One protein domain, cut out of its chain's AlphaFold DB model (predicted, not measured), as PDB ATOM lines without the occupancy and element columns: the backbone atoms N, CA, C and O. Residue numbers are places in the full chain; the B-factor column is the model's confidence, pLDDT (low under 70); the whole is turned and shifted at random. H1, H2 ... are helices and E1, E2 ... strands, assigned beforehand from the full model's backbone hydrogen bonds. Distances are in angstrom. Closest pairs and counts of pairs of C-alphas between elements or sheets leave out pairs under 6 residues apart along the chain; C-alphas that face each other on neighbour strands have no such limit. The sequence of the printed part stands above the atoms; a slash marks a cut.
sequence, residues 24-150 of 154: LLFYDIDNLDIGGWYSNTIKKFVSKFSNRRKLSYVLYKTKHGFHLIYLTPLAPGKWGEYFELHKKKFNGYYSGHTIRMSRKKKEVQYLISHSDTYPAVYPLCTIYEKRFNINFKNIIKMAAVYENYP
ATOM      1  N   LEU A  24     -37.292  13.325 -48.107       92.94
ATOM      2  CA  LEU A  24     -36.279  14.359 -48.038       92.94
ATOM      3  C   LEU A  24     -35.981  14.679 -46.583       92.94
ATOM      4  O   LEU A  24     -36.857  14.640 -45.721       92.94
ATOM      5  N   LEU A  25     -34.727  15.005 -46.297       93.00
ATOM      6  CA  LEU A  25     -34.318  15.387 -44.955       93.00
ATOM      7  C   LEU A  25     -34.261  16.910 -44.857       93.00
ATOM      8  O   LEU A  25     -33.420  17.553 -45.484       93.00
ATOM      9  N   PHE A  26     -35.162  17.473 -44.061       93.06
ATOM     10  CA  PHE A  26     -35.166  18.886 -43.699       93.06
ATOM     11  C   PHE A  26     -34.737  19.004 -42.244       93.06
ATOM     12  O   PHE A  26     -35.188  18.226 -41.403       93.06
ATOM     13  N   TYR A  27     -33.852  19.943 -41.937       92.50
ATOM     14  CA  TYR A  27     -33.353  20.126 -40.585       92.50
ATOM     15  C   TYR A  27     -33.081  21.604 -40.326       92.50
ATOM     16  O   TYR A  27     -32.294  22.222 -41.043       92.50
ATOM     17  N   ASP A  28     -33.702  22.147 -39.286       91.00
ATOM     18  CA  ASP A  28     -33.427  23.503 -38.825       91.00
ATOM     19  C   ASP A  28     -32.418  23.447 -37.674       91.00
ATOM     20  O   ASP A  28     -32.288  22.461 -36.951       91.00
ATOM     21  N   ILE A  29     -31.601  24.479 -37.549       88.75
ATOM     22  CA  ILE A  29     -30.614  24.590 -36.482       88.75
ATOM     23  C   ILE A  29     -30.799  25.977 -35.901       88.75
ATOM     24  O   ILE A  29     -30.548  26.975 -36.587       88.75
ATOM     25  N   ASP A  30     -31.250  26.033 -34.651       83.62
ATOM     26  CA  ASP A  30     -31.461  27.298 -33.961       83.62
ATOM     27  C   ASP A  30     -30.183  28.129 -33.931       83.62
ATOM     28  O   ASP A  30     -29.055  27.626 -33.992       83.62
ATOM     29  N   ASN A  31     -30.378  29.444 -33.882       70.31
ATOM     30  CA  ASN A  31     -29.295  30.404 -33.939       70.31
ATOM     31  C   ASN A  31     -28.399  30.327 -32.689       70.31
ATOM     32  O   ASN A  31     -28.591  31.063 -31.728       70.31
ATOM     33  N   LEU A  32     -27.384  29.468 -32.740       65.56
ATOM     34  CA  LEU A  32     -26.292  29.388 -31.766       65.56
ATOM     35  C   LEU A  32     -25.070  30.214 -32.214       65.56
ATOM     36  O   LEU A  32     -23.953  29.965 -31.763       65.56
ATOM     37  N   ASP A  33     -25.245  31.162 -33.145       61.38
ATOM     38  CA  ASP A  33     -24.145  31.869 -33.813       61.38
ATOM     39  C   ASP A  33     -23.508  32.944 -32.917       61.38
ATOM     40  O   ASP A  33     -23.654  34.148 -33.130       61.38
ATOM     41  N   ILE A  34     -22.769  32.490 -31.906       55.25
ATOM     42  CA  ILE A  34     -21.847  33.300 -31.113       55.25
ATOM     43  C   ILE A  34     -20.581  33.505 -31.967       55.25
ATOM     44  O   ILE A  34     -19.733  32.620 -32.076       55.25
ATOM     45  N   GLY A  35     -20.470  34.657 -32.637       55.25
ATOM     46  CA  GLY A  35     -19.219  35.122 -33.261       55.25
ATOM     47  C   GLY A  35     -18.777  34.445 -34.572       55.25
ATOM     48  O   GLY A  35     -17.587  34.452 -34.878       55.25
ATOM     49  N   GLY A  36     -19.671  33.836 -35.360       61.03
ATOM     50  CA  GLY A  36     -19.365  33.325 -36.713       61.03
ATOM     51  C   GLY A  36     -18.588  31.997 -36.778       61.03
ATOM     52  O   GLY A  36     -18.620  31.306 -37.803       61.03
ATOM     53  N   TRP A  37     -17.953  31.569 -35.682       58.88
ATOM     54  CA  TRP A  37     -17.304  30.253 -35.554       58.88
ATOM     55  C   TRP A  37     -18.287  29.091 -35.779       58.88
ATOM     56  O   TRP A  37     -17.947  28.055 -36.368       58.88
ATOM     57  N   TYR A  38     -19.542  29.294 -35.379       73.94
ATOM     58  CA  TYR A  38     -20.599  28.301 -35.491       73.94
ATOM     59  C   TYR A  38     -20.977  28.010 -36.957       73.94
ATOM     60  O   TYR A  38     -21.095  26.845 -37.350       73.94
ATOM     61  N   SER A  39     -21.028  29.043 -37.808       80.31
ATOM     62  CA  SER A  39     -21.298  28.917 -39.254       80.31
ATOM     63  C   SER A  39     -20.299  27.995 -39.969       80.31
ATOM     64  O   SER A  39     -20.686  27.108 -40.739       80.31
ATOM     65  N   ASN A  40     -19.001  28.161 -39.691       85.25
ATOM     66  CA  ASN A  40     -17.947  27.336 -40.288       85.25
ATOM     67  C   ASN A  40     -18.029  25.877 -39.830       85.25
ATOM     68  O   ASN A  40     -17.793  24.962 -40.624       85.25
ATOM     69  N   THR A  41     -18.388  25.652 -38.567       88.00
ATOM     70  CA  THR A  41     -18.545  24.312 -37.998       88.00
ATOM     71  C   THR A  41     -19.701  23.557 -38.653       88.00
ATOM     72  O   THR A  41     -19.508  22.415 -39.083       88.00
ATOM     73  N   ILE A  42     -20.868  24.195 -38.810       90.50
ATOM     74  CA  ILE A  42     -22.010  23.592 -39.516       90.50
ATOM     75  C   ILE A  42     -21.626  23.294 -40.963       90.50
ATOM     76  O   ILE A  42     -21.769  22.154 -41.405       90.50
ATOM     77  N   LYS A  43     -21.076  24.275 -41.689       92.75
ATOM     78  CA  LYS A  43     -20.669  24.105 -43.092       92.75
ATOM     79  C   LYS A  43     -19.728  22.910 -43.274       92.75
ATOM     80  O   LYS A  43     -19.961  22.074 -44.148       92.75
ATOM     81  N   LYS A  44     -18.688  22.795 -42.437       93.75
ATOM     82  CA  LYS A  44     -17.732  21.674 -42.480       93.75
ATOM     83  C   LYS A  44     -18.410  20.335 -42.203       93.75
ATOM     84  O   LYS A  44     -18.151  19.369 -42.921       93.75
ATOM     85  N   PHE A  45     -19.272  20.265 -41.185       93.88
ATOM     86  CA  PHE A  45     -19.995  19.034 -40.872       93.88
ATOM     87  C   PHE A  45     -20.899  18.612 -42.029       93.88
ATOM     88  O   PHE A  45     -20.778  17.482 -42.497       93.88
ATOM     89  N   VAL A  46     -21.754  19.517 -42.511       94.56
ATOM     90  CA  VAL A  46     -22.728  19.229 -43.572       94.56
ATOM     91  C   VAL A  46     -22.018  18.810 -44.854       94.56
ATOM     92  O   VAL A  46     -22.384  17.794 -45.439       94.56
ATOM     93  N   SER A  47     -20.955  19.512 -45.255       94.62
ATOM     94  CA  SER A  47     -20.179  19.143 -46.444       94.62
ATOM     95  C   SER A  47     -19.568  17.744 -46.306       94.62
ATOM     96  O   SER A  47     -19.759  16.891 -47.172       94.62
ATOM     97  N   LYS A  48     -18.915  17.446 -45.174       95.81
ATOM     98  CA  LYS A  48     -18.319  16.124 -44.920       95.81
ATOM     99  C   LYS A  48     -19.372  15.017 -44.856       95.81
ATOM    100  O   LYS A  48     -19.146  13.925 -45.378       95.81
ATOM    101  N   PHE A  49     -20.502  15.283 -44.204       95.69
ATOM    102  CA  PHE A  49     -21.617  14.348 -44.090       95.69
ATOM    103  C   PHE A  49     -22.188  14.015 -45.469       95.69
ATOM    104  O   PHE A  49     -22.337  12.834 -45.792       95.69
ATOM    105  N   SER A  50     -22.433  15.048 -46.274       94.12
ATOM    106  CA  SER A  50     -23.022  14.952 -47.609       94.12
ATOM    107  C   SER A  50     -22.099  14.250 -48.593       94.12
ATOM    108  O   SER A  50     -22.534  13.319 -49.261       94.12
ATOM    109  N   ASN A  51     -20.812  14.604 -48.620       93.31
ATOM    110  CA  ASN A  51     -19.837  13.983 -49.520       93.31
ATOM    111  C   ASN A  51     -19.708  12.479 -49.257       93.31
ATOM    112  O   ASN A  51     -19.745  11.676 -50.186       93.31
ATOM    113  N   ARG A  52     -19.627  12.078 -47.981       94.00
ATOM    114  CA  ARG A  52     -19.535  10.659 -47.591       94.00
ATOM    115  C   ARG A  52     -20.767   9.846 -47.980       94.00
ATOM    116  O   ARG A  52     -20.651   8.646 -48.189       94.00
ATOM    117  N   ARG A  53     -21.935  10.485 -48.033       93.88
ATOM    118  CA  ARG A  53     -23.230   9.834 -48.284       93.88
ATOM    119  C   ARG A  53     -23.792  10.116 -49.670       93.88
ATOM    120  O   ARG A  53     -24.898   9.677 -49.952       93.88
ATOM    121  N   LYS A  54     -23.037  10.822 -50.520       92.38
ATOM    122  CA  LYS A  54     -23.462  11.217 -51.867       92.38
ATOM    123  C   LYS A  54     -24.800  11.970 -51.846       92.38
ATOM    124  O   LYS A  54     -25.736  11.617 -52.550       92.38
ATOM    125  N   LEU A  55     -24.887  13.002 -51.004       93.06
ATOM    126  CA  LEU A  55     -26.090  13.821 -50.854       93.06
ATOM    127  C   LEU A  55     -25.899  15.212 -51.459       93.06
ATOM    128  O   LEU A  55     -24.863  15.854 -51.266       93.06
ATOM    129  N   SER A  56     -26.941  15.699 -52.119       93.81
ATOM    130  CA  SER A  56     -27.110  17.110 -52.445       93.81
ATOM    131  C   SER A  56     -27.883  17.822 -51.358       93.81
ATOM    132  O   SER A  56     -28.794  17.260 -50.745       93.81
ATOM    133  N   TYR A  57     -27.531  19.082 -51.135       94.88
ATOM    134  CA  TYR A  57     -28.144  19.883 -50.092       94.88
ATOM    135  C   TYR A  57     -28.063  21.375 -50.392       94.88
ATOM    136  O   TYR A  57     -27.218  21.835 -51.164       94.88
ATOM    137  N   VAL A  58     -28.902  22.134 -49.697       95.44
ATOM    138  CA  VAL A  58     -28.793  23.582 -49.540       95.44
ATOM    139  C   VAL A  58     -28.734  23.890 -48.055       95.44
ATOM    140  O   VAL A  58     -29.596  23.457 -47.295       95.44
ATOM    141  N   LEU A  59     -27.715  24.640 -47.650       94.88
ATOM    142  CA  LEU A  59     -27.584  25.199 -46.314       94.88
ATOM    143  C   LEU A  59     -27.671  26.716 -46.426       94.88
ATOM    144  O   LEU A  59     -26.796  27.353 -47.021       94.88
ATOM    145  N   TYR A  60     -28.699  27.300 -45.828       93.88
ATOM    146  CA  TYR A  60     -28.883  28.747 -45.785       93.88
ATOM    147  C   TYR A  60     -29.183  29.226 -44.367       93.88
ATOM    148  O   TYR A  60     -29.536  28.443 -43.492       93.88
ATOM    149  N   LYS A  61     -29.020  30.524 -44.129       91.81
ATOM    150  CA  LYS A  61     -29.281  31.180 -42.848       91.81
ATOM    151  C   LYS A  61     -30.400  32.205 -42.993       91.81
ATOM    152  O   LYS A  61     -30.490  32.906 -44.000       91.81
ATOM    153  N   THR A  62     -31.225  32.311 -41.962       90.25
ATOM    154  CA  THR A  62     -32.165  33.418 -41.730       90.25
ATOM    155  C   THR A  62     -31.823  34.095 -40.403       90.25
ATOM    156  O   THR A  62     -30.925  33.657 -39.685       90.25
ATOM    157  N   LYS A  63     -32.584  35.121 -40.006       86.94
ATOM    158  CA  LYS A  63     -32.468  35.695 -38.654       86.94
ATOM    159  C   LYS A  63     -32.733  34.687 -37.520       86.94
ATOM    160  O   LYS A  63     -32.339  34.948 -36.391       86.94
ATOM    161  N   HIS A  64     -33.410  33.570 -37.808       85.12
ATOM    162  CA  HIS A  64     -33.809  32.570 -36.812       85.12
ATOM    163  C   HIS A  64     -32.831  31.396 -36.677       85.12
ATOM    164  O   HIS A  64     -32.970  30.612 -35.749       85.12
ATOM    165  N   GLY A  65     -31.843  31.273 -37.566       88.88
ATOM    166  CA  GLY A  65     -30.901  30.155 -37.545       88.88
ATOM    167  C   GLY A  65     -30.591  29.621 -38.937       88.88
ATOM    168  O   GLY A  65     -30.842  30.291 -39.948       88.88
ATOM    169  N   PHE A  66     -30.031  28.417 -38.980       91.38
ATOM    170  CA  PHE A  66     -29.648  27.722 -40.204       91.38
ATOM    171  C   PHE A  66     -30.724  26.728 -40.621       91.38
ATOM    172  O   PHE A  66     -31.409  26.143 -39.793       91.38
ATOM    173  N   HIS A  67     -30.851  26.555 -41.924       92.56
ATOM    174  CA  HIS A  67     -31.853  25.733 -42.576       92.56
ATOM    175  C   HIS A  67     -31.103  24.813 -43.526       92.56
ATOM    176  O   HIS A  67     -30.439  25.286 -44.458       92.56
ATOM    177  N   LEU A  68     -31.159  23.514 -43.261       93.75
ATOM    178  CA  LEU A  68     -30.492  22.480 -44.033       93.75
ATOM    179  C   LEU A  68     -31.526  21.622 -44.748       93.75
ATOM    180  O   LEU A  68     -32.308  20.907 -44.127       93.75
ATOM    181  N   ILE A  69     -31.490  21.674 -46.073       94.31
ATOM    182  CA  ILE A  69     -32.427  20.974 -46.940       94.31
ATOM    183  C   ILE A  69     -31.640  19.999 -47.793       94.31
ATOM    184  O   ILE A  69     -30.935  20.411 -48.715       94.31
ATOM    185  N   TYR A  70     -31.752  18.710 -47.500       94.00
ATOM    186  CA  TYR A  70     -31.224  17.667 -48.365       94.00
ATOM    187  C   TYR A  70     -32.174  17.442 -49.540       94.00
ATOM    188  O   TYR A  70     -33.365  17.191 -49.363       94.00
ATOM    189  N   LEU A  71     -31.625  17.533 -50.748       92.81
ATOM    190  CA  LEU A  71     -32.346  17.424 -52.019       92.81
ATOM    191  C   LEU A  71     -32.257  16.020 -52.630       92.81
ATOM    192  O   LEU A  71     -32.733  15.802 -53.743       92.81
ATOM    193  N   THR A  72     -31.629  15.081 -51.923       92.94
ATOM    194  CA  THR A  72     -31.525  13.677 -52.317       92.94
ATOM    195  C   THR A  72     -32.608  12.863 -51.592       92.94
ATOM    196  O   THR A  72     -32.593  12.820 -50.363       92.94
ATOM    197  N   PRO A  73     -33.545  12.228 -52.319       91.88
ATOM    198  CA  PRO A  73     -34.554  11.328 -51.772       91.88
ATOM    199  C   PRO A  73     -33.923  10.110 -51.101       91.88
ATOM    200  O   PRO A  73     -33.043   9.457 -51.664       91.88
ATOM    201  N   LEU A  74     -34.418   9.771 -49.918       93.00
ATOM    202  CA  LEU A  74     -33.940   8.676 -49.085       93.00
ATOM    203  C   LEU A  74     -35.052   7.652 -48.862       93.00
ATOM    204  O   LEU A  74     -36.222   8.007 -48.731       93.00
ATOM    205  N   ALA A  75     -34.678   6.380 -48.748       92.94
ATOM    206  CA  ALA A  75     -35.573   5.382 -48.177       92.94
ATOM    207  C   ALA A  75     -35.865   5.725 -46.697       92.94
ATOM    208  O   ALA A  75     -34.958   6.226 -46.019       92.94
ATOM    209  N   PRO A  76     -37.060   5.413 -46.158       91.31
ATOM    210  CA  PRO A  76     -37.453   5.808 -44.799       91.31
ATOM    211  C   PRO A  76     -36.456   5.413 -43.699       91.31
ATOM    212  O   PRO A  76     -36.125   6.218 -42.832       91.31
ATOM    213  N   GLY A  77     -35.888   4.202 -43.768       93.81
ATOM    214  CA  GLY A  77     -34.883   3.756 -42.795       93.81
ATOM    215  C   GLY A  77     -33.604   4.604 -42.815       93.81
ATOM    216  O   GLY A  77     -33.084   4.978 -41.766       93.81
ATOM    217  N   LYS A  78     -33.123   4.976 -44.010       95.31
ATOM    218  CA  LYS A  78     -31.943   5.846 -44.164       95.31
ATOM    219  C   LYS A  78     -32.228   7.279 -43.748       95.31
ATOM    220  O   LYS A  78     -31.358   7.929 -43.175       95.31
ATOM    221  N   TRP A  79     -33.441   7.752 -44.010       94.75
ATOM    222  CA  TRP A  79     -33.890   9.048 -43.532       94.75
ATOM    223  C   TRP A  79     -33.827   9.126 -42.000       94.75
ATOM    224  O   TRP A  79     -33.185  10.037 -41.476       94.75
ATOM    225  N   GLY A  80     -34.380   8.132 -41.294       93.31
ATOM    226  CA  GLY A  80     -34.355   8.076 -39.828       93.31
ATOM    227  C   GLY A  80     -32.937   7.998 -39.256       93.31
ATOM    228  O   GLY A  80     -32.593   8.744 -38.340       93.31
ATOM    229  N   GLU A  81     -32.075   7.166 -39.849       95.31
ATOM    230  CA  GLU A  81     -30.654   7.086 -39.482       95.31
ATOM    231  C   GLU A  81     -29.969   8.458 -39.594       95.31
ATOM    232  O   GLU A  81     -29.270   8.904 -38.680       95.31
ATOM    233  N   TYR A  82     -30.159   9.150 -40.719       95.00
ATOM    234  CA  TYR A  82     -29.488  10.423 -40.972       95.00
ATOM    235  C   TYR A  82     -30.052  11.549 -40.115       95.00
ATOM    236  O   TYR A  82     -29.281  12.402 -39.668       95.00
ATOM    237  N   PHE A  83     -31.355  11.532 -39.850       92.81
ATOM    238  CA  PHE A  83     -32.000  12.457 -38.933       92.81
ATOM    239  C   PHE A  83     -31.390  12.372 -37.527       92.81
ATOM    240  O   PHE A  83     -30.926  13.382 -36.996       92.81
ATOM    241  N   GLU A  84     -31.278  11.171 -36.957       91.88
ATOM    242  CA  GLU A  84     -30.721  10.982 -35.611       91.88
ATOM    243  C   GLU A  84     -29.251  11.420 -35.510       91.88
ATOM    244  O   GLU A  84     -28.820  11.965 -34.491       91.88
ATOM    245  N   LEU A  85     -28.471  11.259 -36.582       93.12
ATOM    246  CA  LEU A  85     -27.100  11.771 -36.634       93.12
ATOM    247  C   LEU A  85     -27.039  13.307 -36.604       93.12
ATOM    248  O   LEU A  85     -26.139  13.862 -35.970       93.12
ATOM    249  N   HIS A  86     -27.977  13.995 -37.261       91.62
ATOM    250  CA  HIS A  86     -28.071  15.459 -37.205       91.62
ATOM    251  C   HIS A  86     -28.526  15.932 -35.833       91.62
ATOM    252  O   HIS A  86     -27.907  16.833 -35.266       91.62
ATOM    253  N   LYS A  87     -29.538  15.269 -35.270       88.88
ATOM    254  CA  LYS A  87     -30.053  15.541 -33.928       88.88
ATOM    255  C   LYS A  87     -28.953  15.467 -32.876       88.88
ATOM    256  O   LYS A  87     -28.738  16.439 -32.161       88.88
ATOM    257  N   LYS A  88     -28.174  14.378 -32.866       89.44
ATOM    258  CA  LYS A  88     -27.010  14.210 -31.975       89.44
ATOM    259  C   LYS A  88     -25.922  15.262 -32.193       89.44
ATOM    260  O   LYS A  88     -25.183  15.576 -31.266       89.44
ATOM    261  N   LYS A  89     -25.762  15.761 -33.425       88.94
ATOM    262  CA  LYS A  89     -24.707  16.727 -33.745       88.94
ATOM    263  C   LYS A  89     -25.067  18.148 -33.329       88.94
ATOM    264  O   LYS A  89     -24.180  18.878 -32.885       88.94
ATOM    265  N   PHE A  90     -26.307  18.556 -33.570       86.12
ATOM    266  CA  PHE A  90     -26.697  19.960 -33.509       86.12
ATOM    267  C   PHE A  90     -27.558  20.310 -32.302       86.12
ATOM    268  O   PHE A  90     -27.612  21.490 -31.972       86.12
ATOM    269  N   ASN A  91     -28.205  19.339 -31.645       78.25
ATOM    270  CA  ASN A  91     -29.140  19.566 -30.532       78.25
ATOM    271  C   ASN A  91     -30.204  20.660 -30.811       78.25
ATOM    272  O   ASN A  91     -30.781  21.203 -29.877       78.25
ATOM    273  N   GLY A  92     -30.437  21.012 -32.082       70.25
ATOM    274  CA  GLY A  92     -31.299  22.122 -32.499       70.25
ATOM    275  C   GLY A  92     -32.726  21.689 -32.832       70.25
ATOM    276  O   GLY A  92     -33.000  20.492 -32.963       70.25
ATOM    277  N   TYR A  93     -33.614  22.671 -32.999       73.19
ATOM    278  CA  TYR A  93     -35.015  22.472 -33.363       73.19
ATOM    279  C   TYR A  93     -35.221  21.868 -34.758       73.19
ATOM    280  O   TYR A  93     -34.706  22.361 -35.750       73.19
ATOM    281  N   TYR A  94     -36.068  20.846 -34.857       77.44
ATOM    282  CA  TYR A  94     -36.485  20.262 -36.129       77.44
ATOM    283  C   TYR A  94     -37.901  20.706 -36.506       77.44
ATOM    284  O   TYR A  94     -38.837  20.531 -35.728       77.44
ATOM    285  N   SER A  95     -38.068  21.194 -37.738       66.88
ATOM    286  CA  SER A  95     -39.370  21.524 -38.341       66.88
ATOM    287  C   SER A  95     -39.845  20.496 -39.386       66.88
ATOM    288  O   SER A  95     -40.886  20.673 -40.021       66.88
ATOM    289  N   GLY A  96     -39.071  19.429 -39.610       67.25
ATOM    290  CA  GLY A  96     -38.866  18.839 -40.936       67.25
ATOM    291  C   GLY A  96     -39.899  17.858 -41.483       67.25
ATOM    292  O   GLY A  96     -39.531  16.878 -42.126       67.25
ATOM    293  N   HIS A  97     -41.183  18.161 -41.349       83.06
ATOM    294  CA  HIS A  97     -42.191  17.502 -42.184       83.06
ATOM    295  C   HIS A  97     -42.516  18.295 -43.443       83.06
ATOM    296  O   HIS A  97     -42.682  17.698 -44.503       83.06
ATOM    297  N   THR A  98     -42.507  19.625 -43.362       87.69
ATOM    298  CA  THR A  98     -42.981  20.475 -44.456       87.69
ATOM    299  C   THR A  98     -42.141  21.731 -44.555       87.69
ATOM    300  O   THR A  98     -41.900  22.408 -43.558       87.69
ATOM    301  N   ILE A  99     -41.738  22.088 -45.774       87.56
ATOM    302  CA  ILE A  99     -41.066  23.362 -46.034       87.56
ATOM    303  C   ILE A  99     -41.957  24.307 -46.817       87.56
ATOM    304  O   ILE A  99     -42.691  23.924 -47.727       87.56
ATOM    305  N   ARG A 100     -41.866  25.590 -46.481       86.31
ATOM    306  CA  ARG A 100     -42.613  26.635 -47.168       86.31
ATOM    307  C   ARG A 100     -42.001  26.925 -48.543       86.31
ATOM    308  O   ARG A 100     -40.839  27.331 -48.658       86.31
ATOM    309  N   MET A 101     -42.809  26.809 -49.595       85.56
ATOM    310  CA  MET A 101     -42.359  27.072 -50.968       85.56
ATOM    311  C   MET A 101     -42.176  28.563 -51.276       85.56
ATOM    312  O   MET A 101     -41.358  28.924 -52.124       85.56
ATOM    313  N   SER A 102     -42.882  29.451 -50.572       85.44
ATOM    314  CA  SER A 102     -42.702  30.905 -50.673       85.44
ATOM    315  C   SER A 102     -41.824  31.446 -49.537       85.44
ATOM    316  O   SER A 102     -41.787  30.880 -48.448       85.44
ATOM    317  N   ARG A 103     -41.164  32.590 -49.738       83.69
ATOM    318  CA  ARG A 103     -40.552  33.320 -48.614       83.69
ATOM    319  C   ARG A 103     -41.641  33.875 -47.691       83.69
ATOM    320  O   ARG A 103     -42.761  34.138 -48.153       83.69
ATOM    321  N   LYS A 104     -41.331  34.057 -46.405       83.06
ATOM    322  CA  LYS A 104     -42.156  34.912 -45.530       83.06
ATOM    323  C   LYS A 104     -41.954  36.381 -45.937       83.06
ATOM    324  O   LYS A 104     -40.937  36.737 -46.537       83.06
ATOM    325  N   LYS A 105     -42.912  37.255 -45.627       80.94
ATOM    326  CA  LYS A 105     -42.785  38.689 -45.926       80.94
ATOM    327  C   LYS A 105     -41.560  39.261 -45.215       80.94
ATOM    328  O   LYS A 105     -41.364  39.017 -44.027       80.94
ATOM    329  N   LYS A 106     -40.735  40.008 -45.957       83.69
ATOM    330  CA  LYS A 106     -39.461  40.591 -45.482       83.69
ATOM    331  C   LYS A 106     -38.437  39.561 -44.970       83.69
ATOM    332  O   LYS A 106     -37.494  39.930 -44.277       83.69
ATOM    333  N   GLU A 107     -38.598  38.276 -45.285       85.44
ATOM    334  CA  GLU A 107     -37.607  37.264 -44.923       85.44
ATOM    335  C   GLU A 107     -36.391  37.354 -45.838       85.44
ATOM    336  O   GLU A 107     -36.494  37.202 -47.058       85.44
ATOM    337  N   VAL A 108     -35.232  37.564 -45.220       90.06
ATOM    338  CA  VAL A 108     -33.939  37.521 -45.896       90.06
ATOM    339  C   VAL A 108     -33.293  36.166 -45.626       90.06
ATOM    340  O   VAL A 108     -33.247  35.701 -44.484       90.06
ATOM    341  N   GLN A 109     -32.816  35.530 -46.694       93.19
ATOM    342  CA  GLN A 109     -32.130  34.243 -46.666       93.19
ATOM    343  C   GLN A 109     -30.738  34.421 -47.271       93.19
ATOM    344  O   GLN A 109     -30.618  34.966 -48.366       93.19
ATOM    345  N   TYR A 110     -29.712  33.923 -46.585       92.81
ATOM    346  CA  TYR A 110     -28.323  33.960 -47.041       92.81
ATOM    347  C   TYR A 110     -27.819  32.545 -47.288       92.81
ATOM    348  O   TYR A 110     -27.882  31.705 -46.392       92.81
ATOM    349  N   LEU A 111     -27.311  32.273 -48.488       94.75
ATOM    350  CA  LEU A 111     -26.695  30.983 -48.780       94.75
ATOM    351  C   LEU A 111     -25.387  30.839 -47.990       94.75
ATOM    352  O   LEU A 111     -24.527  31.712 -48.046       94.75
ATOM    353  N   ILE A 112     -25.224  29.719 -47.286       94.12
ATOM    354  CA  ILE A 112     -23.994  29.386 -46.549       94.12
ATOM    355  C   ILE A 112     -23.156  28.377 -47.333       94.12
ATOM    356  O   ILE A 112     -21.936  28.516 -47.457       94.12
ATOM    357  N   SER A 113     -23.797  27.325 -47.847       94.81
ATOM    358  CA  SER A 113     -23.176  26.358 -48.758       94.81
ATOM    359  C   SER A 113     -24.237  25.527 -49.474       94.81
ATOM    360  O   SER A 113     -25.378  25.454 -49.025       94.81
ATOM    361  N   HIS A 114     -23.861  24.879 -50.571       94.88
ATOM    362  CA  HIS A 114     -24.708  23.913 -51.264       94.88
ATOM    363  C   HIS A 114     -23.845  22.800 -51.866       94.88
ATOM    364  O   HIS A 114     -22.631  22.961 -52.000       94.88
ATOM    365  N   SER A 115     -24.486  21.686 -52.211       92.44
ATOM    366  CA  SER A 115     -23.913  20.598 -53.008       92.44
ATOM    367  C   SER A 115     -24.897  20.203 -54.101       92.44
ATOM    368  O   SER A 115     -26.065  19.911 -53.821       92.44
ATOM    369  N   ASP A 116     -24.422  20.158 -55.340       88.19
ATOM    370  CA  ASP A 116     -25.177  19.895 -56.566       88.19
ATOM    371  C   ASP A 116     -24.849  18.532 -57.195       88.19
ATOM    372  O   ASP A 116     -25.189  18.283 -58.348       88.19
ATOM    373  N   THR A 117     -24.196  17.636 -56.447       78.69
ATOM    374  CA  THR A 117     -23.695  16.367 -56.996       78.69
ATOM    375  C   THR A 117     -24.793  15.327 -57.261       78.69
ATOM    376  O   THR A 117     -24.694  14.575 -58.227       78.69
ATOM    377  N   TYR A 118     -25.834  15.271 -56.423       76.88
ATOM    378  CA  TYR A 118     -26.943  14.307 -56.510       76.88
ATOM    379  C   TYR A 118     -28.327  14.942 -56.229       76.88
ATOM    380  O   TYR A 118     -29.069  14.443 -55.367       76.88
ATOM    381  N   PRO A 119     -28.698  16.069 -56.869       73.94
ATOM    382  CA  PRO A 119     -29.948  16.756 -56.592       73.94
ATOM    383  C   PRO A 119     -31.072  16.023 -57.315       73.94
ATOM    384  O   PRO A 119     -30.995  15.747 -58.509       73.94
ATOM    385  N   ALA A 120     -32.128  15.670 -56.597       68.75
ATOM    386  CA  ALA A 120     -33.073  14.693 -57.119       68.75
ATOM    387  C   ALA A 120     -34.543  15.087 -56.939       68.75
ATOM    388  O   ALA A 120     -35.420  14.257 -57.159       68.75
ATOM    389  N   VAL A 121     -34.831  16.357 -56.607       77.62
ATOM    390  CA  VAL A 121     -36.213  16.857 -56.500       77.62
ATOM    391  C   VAL A 121     -36.406  18.203 -57.195       77.62
ATOM    392  O   VAL A 121     -36.116  19.266 -56.643       77.62
ATOM    393  N   TYR A 122     -36.984  18.139 -58.398       80.19
ATOM    394  CA  TYR A 122     -37.217  19.288 -59.279       80.19
ATOM    395  C   TYR A 122     -37.901  20.506 -58.627       80.19
ATOM    396  O   TYR A 122     -37.322  21.593 -58.710       80.19
ATOM    397  N   PRO A 123     -39.050  20.386 -57.926       83.06
ATOM    398  CA  PRO A 123     -39.727  21.560 -57.364       83.06
ATOM    399  C   PRO A 123     -38.857  22.390 -56.412       83.06
ATOM    400  O   PRO A 123     -38.907  23.618 -56.437       83.06
ATOM    401  N   LEU A 124     -38.042  21.732 -55.582       87.12
ATOM    402  CA  LEU A 124     -37.180  22.414 -54.620       87.12
ATOM    403  C   LEU A 124     -35.914  22.965 -55.258       87.12
ATOM    404  O   LEU A 124     -35.528  24.088 -54.938       87.12
ATOM    405  N   CYS A 125     -35.302  22.212 -56.175       89.38
ATOM    406  CA  CYS A 125     -34.145  22.679 -56.932       89.38
ATOM    407  C   CYS A 125     -34.453  24.019 -57.607       89.38
ATOM    408  O   CYS A 125     -33.788  25.005 -57.307       89.38
ATOM    409  N   THR A 126     -35.543  24.107 -58.376       88.94
ATOM    410  CA  THR A 126     -35.921  25.347 -59.078       88.94
ATOM    411  C   THR A 126     -36.172  26.523 -58.133       88.94
ATOM    412  O   THR A 126     -35.853  27.671 -58.457       88.94
ATOM    413  N   ILE A 127     -36.738  26.272 -56.949       90.12
ATOM    414  CA  ILE A 127     -36.938  27.318 -55.941       90.12
ATOM    415  C   ILE A 127     -35.588  27.836 -55.440       90.12
ATOM    416  O   ILE A 127     -35.390  29.050 -55.371       90.12
ATOM    417  N   TYR A 128     -34.668  26.945 -55.078       92.56
ATOM    418  CA  TYR A 128     -33.394  27.341 -54.484       92.56
ATOM    419  C   TYR A 128     -32.394  27.902 -55.499       92.56
ATOM    420  O   TYR A 128     -31.677  28.838 -55.147       92.56
ATOM    421  N   GLU A 129     -32.418  27.443 -56.751       92.81
ATOM    422  CA  GLU A 129     -31.680  28.053 -57.869       92.81
ATOM    423  C   GLU A 129     -32.034  29.529 -58.007       92.81
ATOM    424  O   GLU A 129     -31.160  30.387 -57.935       92.81
ATOM    425  N   LYS A 130     -33.333  29.844 -58.084       92.19
ATOM    426  CA  LYS A 130     -33.811  31.231 -58.170       92.19
ATOM    427  C   LYS A 130     -33.500  32.032 -56.909       92.19
ATOM    428  O   LYS A 130     -33.137  33.199 -56.990       92.19
ATOM    429  N   ARG A 131     -33.673  31.431 -55.726       92.25
ATOM    430  CA  ARG A 131     -33.486  32.135 -54.444       92.25
ATOM    431  C   ARG A 131     -32.037  32.521 -54.182       92.25
ATOM    432  O   ARG A 131     -31.827  33.545 -53.532       92.25
ATOM    433  N   PHE A 132     -31.091  31.694 -54.613       94.50
ATOM    434  CA  PHE A 132     -29.676  31.833 -54.273       94.50
ATOM    435  C   PHE A 132     -28.760  32.022 -55.483       94.50
ATOM    436  O   PHE A 132     -27.552  32.111 -55.295       94.50
ATOM    437  N   ASN A 133     -29.319  32.112 -56.690       94.19
ATOM    438  CA  ASN A 133     -28.575  32.214 -57.944       94.19
ATOM    439  C   ASN A 133     -27.531  31.087 -58.103       94.19
ATOM    440  O   ASN A 133     -26.359  31.336 -58.380       94.19
ATOM    441  N   ILE A 134     -27.965  29.847 -57.863       92.75
ATOM    442  CA  ILE A 134     -27.173  28.613 -58.021       92.75
ATOM    443  C   ILE A 134     -27.770  27.740 -59.132       92.75
ATOM    444  O   ILE A 134     -28.854  28.044 -59.626       92.75
ATOM    445  N   ASN A 135     -27.085  26.659 -59.516       90.31
ATOM    446  CA  ASN A 135     -27.529  25.737 -60.567       90.31
ATOM    447  C   ASN A 135     -27.332  24.280 -60.116       90.31
ATOM    448  O   ASN A 135     -26.228  23.911 -59.717       90.31
ATOM    449  N   PHE A 136     -28.385  23.463 -60.178       88.88
ATOM    450  CA  PHE A 136     -28.339  22.032 -59.889       88.88
ATOM    451  C   PHE A 136     -28.281  21.214 -61.181       88.88
ATOM    452  O   PHE A 136     -29.146  21.311 -62.049       88.88
ATOM    453  N   LYS A 137     -27.293  20.324 -61.287       83.25
ATOM    454  CA  LYS A 137     -27.144  19.420 -62.438       83.25
ATOM    455  C   LYS A 137     -27.856  18.092 -62.186       83.25
ATOM    456  O   LYS A 137     -27.936  17.648 -61.052       83.25
ATOM    457  N   ASN A 138     -28.315  17.414 -63.240       81.06
ATOM    458  CA  ASN A 138     -28.905  16.064 -63.158       81.06
ATOM    459  C   ASN A 138     -30.171  15.955 -62.281       81.06
ATOM    460  O   ASN A 138     -30.396  14.937 -61.630       81.06
ATOM    461  N   ILE A 139     -31.010  16.995 -62.274       85.12
ATOM    462  CA  ILE A 139     -32.234  17.038 -61.467       85.12
ATOM    463  C   ILE A 139     -33.203  15.920 -61.873       85.12
ATOM    464  O   ILE A 139     -33.700  15.881 -63.000       85.12
ATOM    465  N   ILE A 140     -33.557  15.064 -60.914       81.31
ATOM    466  CA  ILE A 140     -34.607  14.056 -61.092       81.31
ATOM    467  C   ILE A 140     -35.986  14.688 -60.857       81.31
ATOM    468  O   ILE A 140     -36.216  15.454 -59.915       81.31
ATOM    469  N   LYS A 141     -36.932  14.364 -61.741       84.75
ATOM    470  CA  LYS A 141     -38.339  14.737 -61.578       84.75
ATOM    471  C   LYS A 141     -39.027  13.695 -60.706       84.75
ATOM    472  O   LYS A 141     -39.199  12.555 -61.124       84.75
ATOM    473  N   MET A 142     -39.442  14.109 -59.515       87.88
ATOM    474  CA  MET A 142     -40.272  13.309 -58.619       87.88
ATOM    475  C   MET A 142     -41.584  14.034 -58.351       87.88
ATOM    476  O   MET A 142     -41.616  15.266 -58.297       87.88
ATOM    477  N   ALA A 143     -42.658  13.269 -58.178       88.50
ATOM    478  CA  ALA A 143     -43.903  13.805 -57.655       88.50
ATOM    479  C   ALA A 143     -43.709  14.151 -56.174       88.50
ATOM    480  O   ALA A 143     -43.077  13.395 -55.437       88.50
ATOM    481  N   ALA A 144     -44.232  15.300 -55.756       88.06
ATOM    482  CA  ALA A 144     -44.159  15.790 -54.387       88.06
ATOM    483  C   ALA A 144     -45.568  15.980 -53.829       88.06
ATOM    484  O   ALA A 144     -46.511  16.240 -54.582       88.06
ATOM    485  N   VAL A 145     -45.697  15.864 -52.512       88.50
ATOM    486  CA  VAL A 145     -46.954  16.137 -51.815       88.50
ATOM    487  C   VAL A 145     -46.971  17.603 -51.385       88.50
ATOM    488  O   VAL A 145     -46.042  18.086 -50.734       88.50
ATOM    489  N   TYR A 146     -48.024  18.315 -51.781       88.62
ATOM    490  CA  TYR A 146     -48.234  19.720 -51.454       88.62
ATOM    491  C   TYR A 146     -49.353  19.861 -50.436       88.62
ATOM    492  O   TYR A 146     -50.371  19.180 -50.531       88.62
ATOM    493  N   GLU A 147     -49.189  20.796 -49.512       84.56
ATOM    494  CA  GLU A 147     -50.196  21.119 -48.511       84.56
ATOM    495  C   GLU A 147     -50.443  22.621 -48.442       84.56
ATOM    496  O   GLU A 147     -49.532  23.435 -48.610       84.56
ATOM    497  N   ASN A 148     -51.691  22.996 -48.174       83.31
ATOM    498  CA  ASN A 148     -52.083  24.386 -47.984       83.31
ATOM    499  C   ASN A 148     -52.203  24.676 -46.494       83.31
ATOM    500  O   ASN A 148     -53.061  24.118 -45.814       83.31
ATOM    501  N   TYR A 149     -51.383  25.597 -46.001       76.06
ATOM    502  CA  TYR A 149     -51.401  25.989 -44.599       76.06
ATOM    503  C   TYR A 149     -52.048  27.361 -44.429       76.06
ATOM    504  O   TYR A 149     -51.660  28.304 -45.135       76.06
ATOM    505  N   PRO A 150     -52.988  27.516 -43.478       69.69
ATOM    506  CA  PRO A 150     -53.520  28.821 -43.133       69.69
ATOM    507  C   PRO A 150     -52.397  29.689 -42.569       69.69
ATOM    508  O   PRO A 150     -51.787  29.402 -41.540       69.69
TER     509      PRO A 150
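Overview. This is residues 24 to 150 of the 154 residues of an uncharacterized protein of Candidatus Pelagibacter sp (UniProt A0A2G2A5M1). A four-stranded antiparallel sheet forms the middle of three layers, with helices on both faces: H1 and H2 on one face, H2 out at the edge strand E1, and H3 on the other. The last strand, E6, lies outside this sandwich of layers, beyond H3 and the short strand E4. The printed part has 127 residues, with three named helices and six named strands in the order E1, H1, E2, E3, H2, E4, E5, H3, E6; the sheet's order is E1, E3, E2, E5. The class is mixed, helices and strands. The whole is compact and rounded, with a radius of gyration of the C-alphas of 14.0 A and spans of 39 by 36 by 28 A.

Arrangement. In the sheet, E1, residues 26 to 30, is antiparallel to E3, residues 65 to 70, at 165 degrees; N 27 and O 68 are 2.8 A apart, within hydrogen-bond range. E3 forms a hairpin with E2, residues 57 to 62, at 162 degrees, with N 58 and O 69 at 2.8 A. E2 is antiparallel to the edge strand E5, residues 110 to 115, at 171 degrees, with N 59 and O 113 at 2.8 A. H1, residues 37 to 53, is on the sheet over E2 at a height of 9.3 A and runs along the strands, at 11 degrees to E2 on the local plane. The closest C-alphas of H1 and E5 are those of Lys 43 and Ser 113, 6.6 A apart. E1, H1 and E2 make a split strand-helix-strand unit, two strands running the same way with E3 between them, and its crossover is right-handed. H3, residues 122 to 132, is on the opposite face from H1 at a height of 10.4 A, slantwise to the strands at 46 degrees to E2 on the local plane. Its closest C-alphas to E5 are those of Phe 132 and Leu 111, 6.3 A apart. H2, residues 76 to 90, is on the sheet, and the closest C-alphas of H2 and E1 are those of Phe 90 and Ile 29, 6.8 A apart; H1 and H2 are near each other, with 10 pairs of C-alphas within 10 A. E4, residues 98 to 100, and E6, residues 143 to 150, pair with no named strand but are near each other. In H1, H2 and H3 every O i to N i+4 pair is within hydrogen-bond range.

Along the chain. E1 begins at C-alpha 26, (-35.166, 18.886, -43.699). H1 is 24.8 A long, H2 21.1 A and H3 15.5 A; E2 is 16.4 A, E3 16.5 A and E5 15.3 A. E6, 23.0 A long, ends at C-alpha 150, (-53.520, 28.821, -43.133).

Size, cuts and confidence. The two C-alphas farthest apart, those of Gly 35 and Ala 143, are 40.7 A apart. The printed part has no cut and no long link. The mean pLDDT of the printed part is 86.8; residues 32 to 37, 95 to 96, 120 and 150 are under 70.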